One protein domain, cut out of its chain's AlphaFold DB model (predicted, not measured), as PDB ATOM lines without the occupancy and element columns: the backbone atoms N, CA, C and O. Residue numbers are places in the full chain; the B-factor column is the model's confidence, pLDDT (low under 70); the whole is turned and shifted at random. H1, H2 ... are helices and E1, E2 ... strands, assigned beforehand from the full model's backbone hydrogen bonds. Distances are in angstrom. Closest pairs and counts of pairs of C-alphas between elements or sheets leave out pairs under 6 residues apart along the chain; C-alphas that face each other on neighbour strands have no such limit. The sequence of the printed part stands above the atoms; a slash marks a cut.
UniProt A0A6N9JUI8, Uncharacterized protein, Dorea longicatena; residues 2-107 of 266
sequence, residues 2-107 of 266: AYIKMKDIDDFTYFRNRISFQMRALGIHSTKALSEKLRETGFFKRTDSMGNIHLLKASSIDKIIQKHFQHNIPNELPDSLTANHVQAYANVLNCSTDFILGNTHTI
ATOM      1  N   ALA A   2     -15.228 -29.876 -33.485       34.19
ATOM      2  CA  ALA A   2     -14.407 -28.674 -33.615       34.19
ATOM      3  C   ALA A   2     -15.290 -27.546 -34.172       34.19
ATOM      4  O   ALA A   2     -15.675 -27.576 -35.338       34.19
ATOM      5  N   TYR A   3     -15.673 -26.599 -33.317       36.69
ATOM      6  CA  TYR A   3     -16.345 -25.372 -33.737       36.69
ATOM      7  C   TYR A   3     -15.330 -24.492 -34.473       36.69
ATOM      8  O   TYR A   3     -14.353 -24.036 -33.876       36.69
ATOM      9  N   ILE A   4     -15.550 -24.254 -35.766       47.00
ATOM     10  CA  ILE A   4     -14.788 -23.266 -36.537       47.00
ATOM     11  C   ILE A   4     -15.175 -21.891 -35.978       47.00
ATOM     12  O   ILE A   4     -16.299 -21.429 -36.176       47.00
ATOM     13  N   LYS A   5     -14.282 -21.262 -35.202       45.84
ATOM     14  CA  LYS A   5     -14.496 -19.901 -34.689       45.84
ATOM     15  C   LYS A   5     -14.679 -18.949 -35.877       45.84
ATOM     16  O   LYS A   5     -13.847 -18.901 -36.773       45.84
ATOM     17  N   MET A   6     -15.772 -18.188 -35.858       46.66
ATOM     18  CA  MET A   6     -16.294 -17.390 -36.979       46.66
ATOM     19  C   MET A   6     -15.400 -16.240 -37.484       46.66
ATOM     20  O   MET A   6     -15.757 -15.628 -38.482       46.66
ATOM     21  N   LYS A   7     -14.292 -15.901 -36.815       48.19
ATOM     22  CA  LYS A   7     -13.634 -14.594 -36.996       48.19
ATOM     23  C   LYS A   7     -12.555 -14.517 -38.090       48.19
ATOM     24  O   LYS A   7     -12.181 -13.405 -38.417       48.19
ATOM     25  N   ASP A   8     -12.137 -15.641 -38.685       58.94
ATOM     26  CA  ASP A   8     -11.002 -15.687 -39.636       58.94
ATOM     27  C   ASP A   8     -11.309 -16.362 -40.990       58.94
ATOM     28  O   ASP A   8     -10.386 -16.670 -41.730       58.94
ATOM     29  N   ILE A   9     -12.568 -16.653 -41.350       66.31
ATOM     30  CA  ILE A   9     -12.870 -17.502 -42.534       66.31
ATOM     31  C   ILE A   9     -12.450 -16.856 -43.871       66.31
ATOM     32  O   ILE A   9     -12.158 -17.580 -44.823       66.31
ATOM     33  N   ASP A  10     -12.374 -15.528 -43.926       69.69
ATOM     34  CA  ASP A  10     -12.033 -14.784 -45.145       69.69
ATOM     35  C   ASP A  10     -10.515 -14.577 -45.319       69.69
ATOM     36  O   ASP A  10     -10.073 -14.051 -46.340       69.69
ATOM     37  N   ASP A  11      -9.699 -15.023 -44.355       85.06
ATOM     38  CA  ASP A  11      -8.248 -15.075 -44.514       85.06
ATOM     39  C   ASP A  11      -7.846 -16.358 -45.253       85.06
ATOM     40  O   ASP A  11      -7.755 -17.454 -44.681       85.06
ATOM     41  N   PHE A  12      -7.598 -16.212 -46.553       88.69
ATOM     42  CA  PHE A  12      -7.198 -17.304 -47.434       88.69
ATOM     43  C   PHE A  12      -5.733 -17.712 -47.304       88.69
ATOM     44  O   PHE A  12      -5.325 -18.630 -48.014       88.69
ATOM     45  N   THR A  13      -4.953 -17.156 -46.375       87.94
ATOM     46  CA  THR A  13      -3.611 -17.684 -46.074       87.94
ATOM     47  C   THR A  13      -3.678 -19.085 -45.449       87.94
ATOM     48  O   THR A  13      -2.799 -19.915 -45.694       87.94
ATOM     49  N   TYR A  14      -4.757 -19.424 -44.733       90.81
ATOM     50  CA  TYR A  14      -4.934 -20.741 -44.109       90.81
ATOM     51  C   TYR A  14      -5.637 -21.746 -45.028       90.81
ATOM     52  O   TYR A  14      -6.751 -21.510 -45.504       90.81
ATOM     53  N   PHE A  15      -5.061 -22.947 -45.161       92.50
ATOM     54  CA  PHE A  15      -5.654 -24.051 -45.930       92.50
ATOM     55  C   PHE A  15      -7.112 -24.342 -45.541       92.50
ATOM     56  O   PHE A  15      -7.996 -24.412 -46.398       92.50
ATOM     57  N   ARG A  16      -7.396 -24.462 -44.236       91.88
ATOM     58  CA  ARG A  16      -8.748 -24.780 -43.744       91.88
ATOM     59  C   ARG A  16      -9.788 -23.737 -44.163       91.88
ATOM     60  O   ARG A  16     -10.943 -24.099 -44.385       91.88
ATOM     61  N   ASN A  17      -9.394 -22.465 -44.248       91.81
ATOM     62  CA  ASN A  17     -10.296 -21.356 -44.535       91.81
ATOM     63  C   ASN A  17     -10.702 -21.391 -46.007       91.81
ATOM     64  O   ASN A  17     -11.892 -21.336 -46.301       91.81
ATOM     65  N   ARG A  18      -9.742 -21.641 -46.909       92.25
ATOM     66  CA  ARG A  18     -10.001 -21.835 -48.345       92.25
ATOM     67  C   ARG A  18     -11.005 -22.962 -48.597       92.25
ATOM     68  O   ARG A  18     -11.985 -22.779 -49.319       92.25
ATOM     69  N   ILE A  19     -10.818 -24.104 -47.930       94.12
ATOM     70  CA  ILE A  19     -11.754 -25.235 -48.021       94.12
ATOM     71  C   ILE A  19     -13.122 -24.875 -47.428       94.12
ATOM     72  O   ILE A  19     -14.152 -25.099 -48.062       94.12
ATOM     73  N   SER A  20     -13.148 -24.308 -46.220       91.81
ATOM     74  CA  SER A  20     -14.389 -24.003 -45.494       91.81
ATOM     75  C   SER A  20     -15.234 -22.942 -46.199       91.81
ATOM     76  O   SER A  20     -16.463 -23.035 -46.202       91.81
ATOM     77  N   PHE A  21     -14.586 -21.965 -46.833       91.69
ATOM     78  CA  PHE A  21     -15.236 -20.947 -47.648       91.69
ATOM     79  C   PHE A  21     -16.019 -21.588 -48.802       91.69
ATOM     80  O   PHE A  21     -17.218 -21.341 -48.946       91.69
ATOM     81  N   GLN A  22     -15.392 -22.500 -49.558       92.31
ATOM     82  CA  GLN A  22     -16.074 -23.200 -50.653       92.31
ATOM     83  C   GLN A  22     -17.126 -24.195 -50.178       92.31
ATOM     84  O   GLN A  22     -18.199 -24.299 -50.768       92.31
ATOM     85  N   MET A  23     -16.865 -24.894 -49.072       93.44
ATOM     86  CA  MET A  23     -17.875 -25.740 -48.440       93.44
ATOM     87  C   MET A  23     -19.147 -24.943 -48.132       93.44
ATOM     88  O   MET A  23     -20.242 -25.402 -48.449       93.44
ATOM     89  N   ARG A  24     -19.014 -23.735 -47.571       90.19
ATOM     90  CA  ARG A  24     -20.153 -22.853 -47.294       90.19
ATOM     91  C   ARG A  24     -20.869 -22.434 -48.578       90.19
ATOM     92  O   ARG A  24     -22.092 -22.534 -48.618       90.19
ATOM     93  N   ALA A  25     -20.127 -22.005 -49.600       89.12
ATOM     94  CA  ALA A  25     -20.699 -21.590 -50.883       89.12
ATOM     95  C   ALA A  25     -21.525 -22.707 -51.551       89.12
ATOM     96  O   ALA A  25     -22.540 -22.430 -52.182       89.12
ATOM     97  N   LEU A  26     -21.129 -23.968 -51.356       91.06
ATOM     98  CA  LEU A  26     -21.785 -25.150 -51.928       91.06
ATOM     99  C   LEU A  26     -22.767 -25.855 -50.976       91.06
ATOM    100  O   LEU A  26     -23.244 -26.946 -51.291       91.06
ATOM    101  N   GLY A  27     -23.058 -25.287 -49.801       90.94
ATOM    102  CA  GLY A  27     -23.988 -25.888 -48.834       90.94
ATOM    103  C   GLY A  27     -23.479 -27.177 -48.165       90.94
ATOM    104  O   GLY A  27     -24.266 -28.010 -47.721       90.94
ATOM    105  N   ILE A  28     -22.162 -27.380 -48.086       92.00
ATOM    106  CA  ILE A  28     -21.537 -28.519 -47.404       92.00
ATOM    107  C   ILE A  28     -21.244 -28.122 -45.952       92.00
ATOM    108  O   ILE A  28     -20.262 -27.452 -45.652       92.00
ATOM    109  N   HIS A  29     -22.092 -28.549 -45.020       88.88
ATOM    110  CA  HIS A  29     -22.061 -28.034 -43.642       88.88
ATOM    111  C   HIS A  29     -21.172 -28.815 -42.659       88.88
ATOM    112  O   HIS A  29     -21.089 -28.456 -41.487       88.88
ATOM    113  N   SER A  30     -20.515 -29.896 -43.089       90.25
ATOM    114  CA  SER A  30     -19.629 -30.676 -42.214       90.25
ATOM    115  C   SER A  30     -18.528 -31.398 -42.984       90.25
ATOM    116  O   SER A  30     -18.676 -31.702 -44.168       90.25
ATOM    117  N   THR A  31     -17.435 -31.731 -42.294       91.81
ATOM    118  CA  THR A  31     -16.352 -32.559 -42.856       91.81
ATOM    119  C   THR A  31     -16.836 -33.965 -43.211       91.81
ATOM    120  O   THR A  31     -16.347 -34.543 -44.174       91.81
ATOM    121  N   LYS A  32     -17.846 -34.480 -42.498       93.19
ATOM    122  CA  LYS A  32     -18.492 -35.762 -42.796       93.19
ATOM    123  C   LYS A  32     -19.244 -35.717 -44.128       93.19
ATOM    124  O   LYS A  32     -19.077 -36.601 -44.956       93.19
ATOM    125  N   ALA A  33     -20.016 -34.657 -44.369       92.12
ATOM    126  CA  ALA A  33     -20.672 -34.458 -45.661       92.12
ATOM    127  C   ALA A  33     -19.642 -34.270 -46.794       92.12
ATOM    128  O   ALA A  33     -19.817 -34.786 -47.897       92.12
ATOM    129  N   LEU A  34     -18.533 -33.571 -46.516       94.62
ATOM    130  CA  LEU A  34     -17.433 -33.446 -47.471       94.62
ATOM    131  C   LEU A  34     -16.765 -34.801 -47.755       94.62
ATOM    132  O   LEU A  34     -16.436 -35.085 -48.901       94.62
ATOM    133  N   SER A  35     -16.571 -35.648 -46.741       94.19
ATOM    134  CA  SER A  35     -15.908 -36.945 -46.897       94.19
ATOM    135  C   SER A  35     -16.736 -37.944 -47.702       94.19
ATOM    136  O   SER A  35     -16.168 -38.735 -48.457       94.19
ATOM    137  N   GLU A  36     -18.064 -37.883 -47.591       93.62
ATOM    138  CA  GLU A  36     -18.996 -38.646 -48.425       93.62
ATOM    139  C   GLU A  36     -18.855 -38.245 -49.900       93.62
ATOM    140  O   GLU A  36     -18.567 -39.105 -50.732       93.62
ATOM    141  N   LYS A  37     -18.890 -36.942 -50.207       93.56
ATOM    142  CA  LYS A  37     -18.668 -36.427 -51.572       93.56
ATOM    143  C   LYS A  37     -17.267 -36.739 -52.110       93.56
ATOM    144  O   LYS A  37     -17.102 -37.111 -53.266       93.56
ATOM    145  N   LEU A  38     -16.229 -36.627 -51.278       92.75
ATOM    146  CA  LEU A  38     -14.856 -36.957 -51.678       92.75
ATOM    147  C   LEU A  38     -14.679 -38.447 -51.965       92.75
ATOM    148  O   LEU A  38     -13.892 -38.804 -52.839       92.75
ATOM    149  N   ARG A  39     -15.408 -39.327 -51.276       91.62
ATOM    150  CA  ARG A  39     -15.376 -40.766 -51.559       91.62
ATOM    151  C   ARG A  39     -15.878 -41.078 -52.969       91.62
ATOM    152  O   ARG A  39     -15.294 -41.932 -53.633       91.62
ATOM    153  N   GLU A  40     -16.914 -40.376 -53.424       90.06
ATOM    154  CA  GLU A  40     -17.520 -40.554 -54.752       90.06
ATOM    155  C   GLU A  40     -16.551 -40.219 -55.894       90.06
ATOM    156  O   GLU A  40     -16.651 -40.794 -56.972       90.06
ATOM    157  N   THR A  41     -15.551 -39.365 -55.648       88.81
ATOM    158  CA  THR A  41     -14.531 -39.020 -56.656       88.81
ATOM    159  C   THR A  41     -13.618 -40.183 -57.049       88.81
ATOM    160  O   THR A  41     -12.947 -40.125 -58.075       88.81
ATOM    161  N   GLY A  42     -13.522 -41.220 -56.213       86.81
ATOM    162  CA  GLY A  42     -12.661 -42.371 -56.469       86.81
ATOM    163  C   GLY A  42     -11.155 -42.140 -56.275       86.81
ATOM    164  O   GLY A  42     -10.378 -43.063 -56.521       86.81
ATOM    165  N   PHE A  43     -10.712 -40.961 -55.817       86.75
ATOM    166  CA  PHE A  43      -9.282 -40.674 -55.590       86.75
ATOM    167  C   PHE A  43      -8.705 -41.368 -54.348       86.75
ATOM    168  O   PHE A  43      -7.515 -41.678 -54.292       86.75
ATOM    169  N   PHE A  44      -9.541 -41.637 -53.345       86.06
ATOM    170  CA  PHE A  44      -9.120 -42.231 -52.080       86.06
ATOM    171  C   PHE A  44      -9.185 -43.756 -52.156       86.06
ATOM    172  O   PHE A  44     -10.215 -44.364 -51.853       86.06
ATOM    173  N   LYS A  45      -8.067 -44.374 -52.541       87.06
ATOM    174  CA  LYS A  45      -7.920 -45.828 -52.704       87.06
ATOM    175  C   LYS A  45      -6.840 -46.400 -51.781       87.06
ATOM    176  O   LYS A  45      -5.858 -45.730 -51.476       87.06
ATOM    177  N   ARG A  46      -7.018 -47.649 -51.351       83.94
ATOM    178  CA  ARG A  46      -6.034 -48.450 -50.616       83.94
ATOM    179  C   ARG A  46      -5.857 -49.788 -51.318       83.94
ATOM    180  O   ARG A  46      -6.850 -50.450 -51.608       83.94
ATOM    181  N   THR A  47      -4.615 -50.198 -51.517       84.19
ATOM    182  CA  THR A  47      -4.292 -51.543 -51.993       84.19
ATOM    183  C   THR A  47      -4.137 -52.478 -50.796       84.19
ATOM    184  O   THR A  47      -3.509 -52.106 -49.801       84.19
ATOM    185  N   ASP A  48      -4.765 -53.649 -50.834       84.06
ATOM    186  CA  ASP A  48      -4.546 -54.686 -49.823       84.06
ATOM    187  C   ASP A  48      -3.264 -55.496 -50.098       84.06
ATOM    188  O   ASP A  48      -2.592 -55.316 -51.112       84.06
ATOM    189  N   SER A  49      -2.906 -56.389 -49.174       80.81
ATOM    190  CA  SER A  49      -1.729 -57.259 -49.290       80.81
ATOM    191  C   SER A  49      -1.804 -58.246 -50.461       80.81
ATOM    192  O   SER A  49      -0.797 -58.861 -50.794       80.81
ATOM    193  N   MET A  50      -2.979 -58.407 -51.073       80.69
ATOM    194  CA  MET A  50      -3.214 -59.259 -52.238       80.69
ATOM    195  C   MET A  50      -3.253 -58.459 -53.549       80.69
ATOM    196  O   MET A  50      -3.489 -59.035 -54.605       80.69
ATOM    197  N   GLY A  51      -3.015 -57.143 -53.501       81.56
ATOM    198  CA  GLY A  51      -3.002 -56.275 -54.678       81.56
ATOM    199  C   GLY A  51      -4.369 -55.718 -55.088       81.56
ATOM    200  O   GLY A  51      -4.439 -54.984 -56.074       81.56
ATOM    201  N   ASN A  52      -5.453 -55.995 -54.354       85.38
ATOM    202  CA  ASN A  52      -6.774 -55.468 -54.706       85.38
ATOM    203  C   ASN A  52      -6.935 -54.021 -54.243       85.38
ATOM    204  O   ASN A  52      -6.552 -53.651 -53.131       85.38
ATOM    205  N   ILE A  53      -7.567 -53.211 -55.089       85.31
ATOM    206  CA  ILE A  53      -7.787 -51.786 -54.848       85.31
ATOM    207  C   ILE A  53      -9.178 -51.574 -54.252       85.31
ATOM    208  O   ILE A  53     -10.193 -51.835 -54.895       85.31
ATOM    209  N   HIS A  54      -9.222 -51.014 -53.047       86.31
ATOM    210  CA  HIS A  54     -10.456 -50.702 -52.327       86.31
ATOM    211  C   HIS A  54     -10.589 -49.198 -52.110       86.31
ATOM    212  O   HIS A  54      -9.620 -48.524 -51.763       86.31
ATOM    213  N   LEU A  55     -11.798 -48.656 -52.252       88.56
ATOM    214  CA  LEU A  55     -12.070 -47.270 -51.868       88.56
ATOM    215  C   LEU A  55     -12.042 -47.123 -50.345       88.56
ATOM    216  O   LEU A  55     -12.608 -47.945 -49.616       88.56
ATOM    217  N   LEU A  56     -11.426 -46.050 -49.852       89.44
ATOM    218  CA  LEU A  56     -11.477 -45.737 -48.429       89.44
ATOM    219  C   LEU A  56     -12.917 -45.445 -47.983       89.44
ATOM    220  O   LEU A  56     -13.741 -44.883 -48.710       89.44
ATOM    221  N   LYS A  57     -13.219 -45.819 -46.735       90.56
ATOM    222  CA  LYS A  57     -14.492 -45.480 -46.090       90.56
ATOM    223  C   LYS A  57     -14.555 -43.970 -45.837       90.56
ATOM    224  O   LYS A  57     -13.550 -43.366 -45.463       90.56
ATOM    225  N   ALA A  58     -15.748 -43.382 -45.941       90.00
ATOM    226  CA  ALA A  58     -15.960 -41.950 -45.693       90.00
ATOM    227  C   ALA A  58     -15.505 -41.521 -44.283       90.00
ATOM    228  O   ALA A  58     -14.962 -40.437 -44.111       90.00
ATOM    229  N   SER A  59     -15.625 -42.396 -43.278       91.00
ATOM    230  CA  SER A  59     -15.122 -42.138 -41.920       91.00
ATOM    231  C   SER A  59     -13.594 -42.044 -41.836       91.00
ATOM    232  O   SER A  59     -13.067 -41.300 -41.013       91.00
ATOM    233  N   SER A  60     -12.862 -42.775 -42.681       92.12
ATOM    234  CA  SER A  60     -11.404 -42.656 -42.783       92.12
ATOM    235  C   SER A  60     -11.006 -41.350 -43.466       92.12
ATOM    236  O   SER A  60     -10.094 -40.676 -42.998       92.12
ATOM    237  N   ILE A  61     -11.719 -40.975 -44.532       92.25
ATOM    238  CA  ILE A  61     -11.507 -39.709 -45.247       92.25
ATOM    239  C   ILE A  61     -11.821 -38.525 -44.320       92.25
ATOM    240  O   ILE A  61     -11.044 -37.581 -44.254       92.25
ATOM    241  N   ASP A  62     -12.892 -38.603 -43.528       93.44
ATOM    242  CA  ASP A  62     -13.257 -37.580 -42.540       93.44
ATOM    243  C   ASP A  62     -12.129 -37.323 -41.530       93.44
ATOM    244  O   ASP A  62     -11.747 -36.176 -41.307       93.44
ATOM    245  N   LYS A  63     -11.502 -38.381 -40.995       92.56
ATOM    246  CA  LYS A  63     -10.334 -38.242 -40.104       92.56
ATOM    247  C   LYS A  63      -9.159 -37.525 -40.778       92.56
ATOM    248  O   LYS A  63      -8.481 -36.736 -40.125       92.56
ATOM    249  N   ILE A  64      -8.925 -37.786 -42.066       92.44
ATOM    250  CA  ILE A  64      -7.881 -37.110 -42.850       92.44
ATOM    251  C   ILE A  64      -8.214 -35.619 -42.997       92.44
ATOM    252  O   ILE A  64      -7.363 -34.778 -42.715       92.44
ATOM    253  N   ILE A  65      -9.459 -35.278 -43.355       92.62
ATOM    254  CA  ILE A  65      -9.915 -33.881 -43.465       92.62
ATOM    255  C   ILE A  65      -9.756 -33.156 -42.124       92.62
ATOM    256  O   ILE A  65      -9.227 -32.049 -42.089       92.62
ATOM    257  N   GLN A  66     -10.166 -33.782 -41.018       92.44
ATOM    258  CA  GLN A  66     -10.014 -33.210 -39.678       92.44
ATOM    259  C   GLN A  66      -8.543 -32.922 -39.353       92.44
ATOM    260  O   GLN A  66      -8.235 -31.843 -38.853       92.44
ATOM    261  N   LYS A  67      -7.624 -33.835 -39.701       92.75
ATOM    262  CA  LYS A  67      -6.181 -33.606 -39.549       92.75
ATOM    263  C   LYS A  67      -5.702 -32.423 -40.398       92.75
ATOM    264  O   LYS A  67      -4.955 -31.588 -39.898       92.75
ATOM    265  N   HIS A  68      -6.166 -32.305 -41.645       93.06
ATOM    266  CA  HIS A  68      -5.853 -31.146 -42.488       93.06
ATOM    267  C   HIS A  68      -6.381 -29.831 -41.898       93.06
ATOM    268  O   HIS A  68      -5.722 -28.807 -42.009       93.06
ATOM    269  N   PHE A  69      -7.550 -29.844 -41.255       90.94
ATOM    270  CA  PHE A  69      -8.166 -28.644 -40.675       90.94
ATOM    271  C   PHE A  69      -7.535 -28.226 -39.341       90.94
ATOM    272  O   PHE A  69      -7.616 -27.058 -38.958       90.94
ATOM    273  N   GLN A  70      -6.919 -29.174 -38.631       89.12
ATOM    274  CA  GLN A  70      -6.139 -28.913 -37.421       89.12
ATOM    275  C   GLN A  70      -4.803 -28.230 -37.728       89.12
ATOM    276  O   GLN A  70      -4.260 -27.555 -36.855       89.12
ATOM    277  N   HIS A  71      -4.290 -28.369 -38.953       86.12
ATOM    278  CA  HIS A  71      -3.131 -27.615 -39.407       86.12
ATOM    279  C   HIS A  71      -3.511 -26.131 -39.537       86.12
ATOM    280  O   HIS A  71      -4.337 -25.749 -40.367       86.12
ATOM    281  N   ASN A  72      -2.951 -25.307 -38.652       84.94
ATOM    282  CA  ASN A  72      -3.341 -23.912 -38.462       84.94
ATOM    283  C   ASN A  72      -2.137 -22.972 -38.582       84.94
ATOM    284  O   ASN A  72      -1.916 -22.128 -37.715       84.94
ATOM    285  N   ILE A  73      -1.341 -23.166 -39.630       86.69
ATOM    286  CA  ILE A  73      -0.183 -22.333 -39.942       86.69
ATOM    287  C   ILE A  73      -0.505 -21.572 -41.240       86.69
ATOM    288  O   ILE A  73      -0.984 -22.191 -42.195       86.69
ATOM    289  N   PRO A  74      -0.353 -20.235 -41.277       87.81
ATOM    290  CA  PRO A  74      -0.647 -19.446 -42.471       87.81
ATOM    291  C   PRO A  74       0.375 -19.739 -43.575       87.81
ATOM    292  O   PRO A  74       1.557 -19.910 -43.297       87.81
ATOM    293  N   ASN A  75      -0.076 -19.761 -44.830       85.75
ATOM    294  CA  ASN A  75       0.727 -20.031 -46.032       85.75
ATOM    295  C   ASN A  75       1.432 -21.401 -46.071       85.75
ATOM    296  O   ASN A  75       2.186 -21.669 -47.003       85.75
ATOM    297  N   GLU A  76       1.148 -22.288 -45.116       90.50
ATOM    298  CA  GLU A  76       1.638 -23.664 -45.102       90.50
ATOM    299  C   GLU A  76       0.519 -24.658 -45.429       90.50
ATOM    300  O   GLU A  76      -0.680 -24.412 -45.231       90.50
ATOM    301  N   LEU A  77       0.925 -25.796 -45.988       91.81
ATOM    302  CA  LEU A  77       0.039 -26.901 -46.322       91.81
ATOM    303  C   LEU A  77       0.228 -28.033 -45.308       91.81
ATOM    304  O   LEU A  77       1.353 -28.291 -44.888       91.81
ATOM    305  N   PRO A  78      -0.840 -28.769 -44.949       91.69
ATOM    306  CA  PRO A  78      -0.709 -29.919 -44.064       91.69
ATOM    307  C   PRO A  78       0.247 -30.970 -44.647       91.69
ATOM    308  O   PRO A  78       0.054 -31.387 -45.786       91.69
ATOM    309  N   ASP A  79       1.171 -31.510 -43.848       87.94
ATOM    310  CA  ASP A  79       2.141 -32.532 -44.301       87.94
ATOM    311  C   ASP A  79       1.492 -33.789 -44.905       87.94
ATOM    312  O   ASP A  79       2.081 -34.499 -45.716       87.94
ATOM    313  N   SER A  80       0.259 -34.106 -44.494       88.50
ATOM    314  CA  SER A  80      -0.496 -35.246 -45.024       88.50
ATOM    315  C   SER A  80      -1.282 -34.932 -46.300       88.50
ATOM    316  O   SER A  80      -1.998 -35.802 -46.806       88.50
ATOM    317  N   LEU A  81      -1.204 -33.704 -46.816       92.25
ATOM    318  CA  LEU A  81      -1.863 -33.297 -48.048       92.25
ATOM    319  C   LEU A  81      -1.097 -33.873 -49.250       92.25
ATOM    320  O   LEU A  81       0.084 -33.619 -49.436       92.25
ATOM    321  N   THR A  82      -1.780 -34.660 -50.079       91.50
ATOM    322  CA  THR A  82      -1.202 -35.289 -51.276       91.50
ATOM    323  C   THR A  82      -1.843 -34.705 -52.530       91.50
ATOM    324  O   THR A  82      -2.923 -34.116 -52.457       91.50
ATOM    325  N   ALA A  83      -1.241 -34.933 -53.699       89.12
ATOM    326  CA  ALA A  83      -1.824 -34.526 -54.980       89.12
ATOM    327  C   ALA A  83      -3.255 -35.071 -55.177       89.12
ATOM    328  O   ALA A  83      -4.145 -34.338 -55.603       89.12
ATOM    329  N   ASN A  84      -3.513 -36.319 -54.766       91.38
ATOM    330  CA  ASN A  84      -4.854 -36.911 -54.813       91.38
ATOM    331  C   ASN A  84      -5.848 -36.166 -53.913       91.38
ATOM    332  O   ASN A  84      -7.008 -36.005 -54.286       91.38
ATOM    333  N   HIS A  85      -5.405 -35.686 -52.746       93.25
ATOM    334  CA  HIS A  85      -6.242 -34.864 -51.870       93.25
ATOM    335  C   HIS A  85      -6.596 -33.538 -52.550       93.25
ATOM    336  O   HIS A  85      -7.770 -33.185 -52.613       93.25
ATOM    337  N   VAL A  86      -5.599 -32.839 -53.099       94.06
ATOM    338  CA  VAL A  86      -5.778 -31.551 -53.788       94.06
ATOM    339  C   VAL A  86      -6.746 -31.689 -54.961       94.06
ATOM    340  O   VAL A  86      -7.705 -30.924 -55.053       94.06
ATOM    341  N   GLN A  87      -6.556 -32.707 -55.804       93.44
ATOM    342  CA  GLN A  87      -7.424 -32.958 -56.952       93.44
ATOM    343  C   GLN A  87      -8.860 -33.281 -56.525       93.44
ATOM    344  O   GLN A  87      -9.815 -32.783 -57.123       93.44
ATOM    345  N   ALA A  88      -9.027 -34.088 -55.474       93.69
ATOM    346  CA  ALA A  88     -10.344 -34.435 -54.961       93.69
ATOM    347  C   ALA A  88     -11.073 -33.211 -54.385       93.69
ATOM    348  O   ALA A  88     -12.254 -33.016 -54.682       93.69
ATOM    349  N   TYR A  89     -10.374 -32.360 -53.623       95.44
ATOM    350  CA  TYR A  89     -10.928 -31.100 -53.124       95.44
ATOM    351  C   TYR A  89     -11.319 -30.167 -54.271       95.44
ATOM    352  O   TYR A  89     -12.465 -29.734 -54.312       95.44
ATOM    353  N   ALA A  90     -10.423 -29.914 -55.228       93.62
ATOM    354  CA  ALA A  90     -10.691 -29.054 -56.385       93.62
ATOM    355  C   ALA A  90     -11.895 -29.543 -57.213       93.62
ATOM    356  O   ALA A  90     -12.711 -28.749 -57.695       93.62
ATOM    357  N   ASN A  91     -12.052 -30.865 -57.345       93.56
ATOM    358  CA  ASN A  91     -13.194 -31.455 -58.033       93.56
ATOM    359  C   ASN A  91     -14.506 -31.203 -57.269       93.56
ATOM    360  O   ASN A  91     -15.403 -30.550 -57.801       93.56
ATOM    361  N   VAL A  92     -14.591 -31.645 -56.007       94.81
ATOM    362  CA  VAL A  92     -15.818 -31.559 -55.188       94.81
ATOM    363  C   VAL A  92     -16.214 -30.121 -54.865       94.81
ATOM    364  O   VAL A  92     -17.399 -29.804 -54.837       94.81
ATOM    365  N   LEU A  93     -15.233 -29.253 -54.615       94.56
ATOM    366  CA  LEU A  93     -15.447 -27.858 -54.225       94.56
ATOM    367  C   LEU A  93     -15.522 -26.908 -55.420       94.56
ATOM    368  O   LEU A  93     -15.540 -25.698 -55.238       94.56
ATOM    369  N   ASN A  94     -15.522 -27.457 -56.632       92.06
ATOM    370  CA  ASN A  94     -15.585 -26.724 -57.885       92.06
ATOM    371  C   ASN A  94     -14.657 -25.495 -57.978       92.06
ATOM    372  O   ASN A  94     -15.057 -24.440 -58.460       92.06
ATOM    373  N   CYS A  95     -13.403 -25.652 -57.561       92.88
ATOM    374  CA  CYS A  95     -12.389 -24.596 -57.594       92.88
ATOM    375  C   CYS A  95     -11.084 -25.081 -58.241       92.88
ATOM    376  O   CYS A  95     -10.933 -26.271 -58.537       92.88
ATOM    377  N   SER A  96     -10.159 -24.160 -58.511       92.56
ATOM    378  CA  SER A  96      -8.833 -24.490 -59.041       92.56
ATOM    379  C   SER A  96      -7.946 -25.181 -58.001       92.56
ATOM    380  O   SER A  96      -8.084 -24.989 -56.792       92.56
ATOM    381  N   THR A  97      -6.987 -25.980 -58.469       92.69
ATOM    382  CA  THR A  97      -5.954 -26.562 -57.600       92.69
ATOM    383  C   THR A  97      -5.063 -25.484 -56.989       92.69
ATOM    384  O   THR A  97      -4.671 -25.613 -55.834       92.69
ATOM    385  N   ASP A  98      -4.800 -24.397 -57.720       90.44
ATOM    386  CA  ASP A  98      -4.016 -23.259 -57.234       90.44
ATOM    387  C   ASP A  98      -4.698 -22.529 -56.079       90.44
ATOM    388  O   ASP A  98      -4.027 -22.145 -55.120       90.44
ATOM    389  N   PHE A  99      -6.030 -22.419 -56.102       92.12
ATOM    390  CA  PHE A  99      -6.788 -21.930 -54.955       92.12
ATOM    391  C   PHE A  99      -6.609 -22.849 -53.742       92.12
ATOM    392  O   PHE A  99      -6.283 -22.383 -52.658       92.12
ATOM    393  N   ILE A 100      -6.736 -24.172 -53.906       93.06
ATOM    394  CA  ILE A 100      -6.531 -25.127 -52.798       93.06
ATOM    395  C   ILE A 100      -5.128 -24.988 -52.188       93.06
ATOM    396  O   ILE A 100      -4.977 -24.908 -50.961       93.06
ATOM    397  N   LEU A 101      -4.111 -24.913 -53.046       92.62
ATOM    398  CA  LEU A 101      -2.709 -24.781 -52.655       92.62
ATOM    399  C   LEU A 101      -2.376 -23.404 -52.057       92.62
ATOM    400  O   LEU A 101      -1.396 -23.294 -51.331       92.62
ATOM    401  N   GLY A 102      -3.219 -22.390 -52.270       89.50
ATOM    402  CA  GLY A 102      -2.981 -21.024 -51.794       89.50
ATOM    403  C   GLY A 102      -2.088 -20.196 -52.719       89.50
ATOM    404  O   GLY A 102      -1.608 -19.144 -52.313       89.50
ATOM    405  N   ASN A 103      -1.885 -20.639 -53.963       87.19
ATOM    406  CA  ASN A 103      -1.119 -19.912 -54.978       87.19
ATOM    407  C   ASN A 103      -1.896 -18.707 -55.541       87.19
ATOM    408  O   ASN A 103      -1.308 -17.794 -56.112       87.19
ATOM    409  N   THR A 104      -3.226 -18.711 -55.411       85.44
ATOM    410  CA  THR A 104      -4.111 -17.617 -55.829       85.44
ATOM    411  C   THR A 104      -5.324 -17.522 -54.905       85.44
ATOM    412  O   THR A 104      -5.757 -18.513 -54.315       85.44
ATOM    413  N   HIS A 105      -5.912 -16.328 -54.808       86.50
ATOM    414  CA  HIS A 105      -7.220 -16.114 -54.180       86.50
ATOM    415  C   HIS A 105      -8.392 -16.308 -55.161       86.50
ATOM    416  O   HIS A 105      -9.550 -16.219 -54.754       86.50
ATOM    417  N   THR A 106      -8.110 -16.571 -56.442       85.31
ATOM    418  CA  THR A 106      -9.130 -16.780 -57.480       85.31
ATOM    419  C   THR A 106      -9.680 -18.199 -57.413       85.31
ATOM    420  O   THR A 106      -8.919 -19.163 -57.465       85.31
ATOM    421  N   ILE A 107     -11.001 -18.340 -57.328       89.06
ATOM    422  CA  ILE A 107     -11.675 -19.626 -57.112       89.06
ATOM    423  C   ILE A 107     -11.820 -20.379 -58.437       89.06
ATOM    424  O   ILE A 107     -11.674 -21.605 -58.465       89.06
TER     425      ILE A 107
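What this domain is: This is residues 2 to 107 of the 266 residues of an uncharacterized protein of Dorea longicatena (UniProt A0A6N9JUI8). Five helices form a small body in which each touches two others, H1 to H3 to H2 to H4 to H5 and back to H1, and the narrow strand hairpin of E1 and E2 extends from one end of it as an arm. The unnamed residues 2 to 14 lie at the other end, and the long unnamed link of residues 71 to 82 runs from H3 to H4. The printed part has 106 residues, with five named helices and two named strands in the order H1, H2, E1, E2, H3, H4, H5; the class is mostly helix, and the two strands are antiparallel. The whole is compact, with a radius of gyration of the C-alphas of 13.8 A, yet elongated in outline, spanning 47 by 26 by 23 A.

How they stand to each other: After residues 2 to 14 comes H1, residues 15 to 25. H2, residues 31 to 40, is close to H1 but not clearly touching, about perpendicular at 83 degrees; their closest C-alphas, those of Met 23 and Leu 34, are 7.8 A apart. E1, residues 45 to 47, and E2, residues 53 to 55, form a hairpin, antiparallel at 147 degrees; N 46 and O 54 are within hydrogen-bond range at 2.8 A, as are N 54 and O 46 at 2.8 A. H3, residues 58 to 70, touches H2 at a steep tilt of 53 degrees, opposite ways, with the C-alphas of Ser 35 and Asp 62 closest at 5.1 A. H3 and H1 touch only at their ends, H3 with residues 68 to 70 alone; the closest C-alphas are those of Arg 16 and Phe 69, 5.0 A apart. H4, residues 83 to 92, touches H2 and is about perpendicular to it at 81 degrees, the C-alphas of Leu 38 and Ala 88 closest at 6.1 A. H3 and H4 are apart. H5, residues 97 to 101, touches H4, closest at the C-alphas of Ala 90 and Thr 97, 5.5 A, and touches H1, closest at those of Arg 18 and Ile 100, 6.5 A. In H1, H2, H3, H4 and H5 every O i to N i+4 pair is within hydrogen-bond range.

Where its parts are: H1 begins with C-alpha 15 at (-5.654, -24.051, -45.930) and is 16.0 A long; H2 is 14.4 A, H3 18.3 A and H4 14.3 A. E1 is 6.8 A, E2 6.9 A and H5 6.2 A, ending with C-alpha 101 at (-2.709, -24.781, -52.655).

The domain as a whole: The C-alphas of Lys 7 and Met 50 are the two farthest apart, 48.3 A. The link from H3 to H4 is long, with 12 residues; the other links are tight. The printed part has no cut. Its mean pLDDT is 86.8, and residues 2 to 10 are under 70.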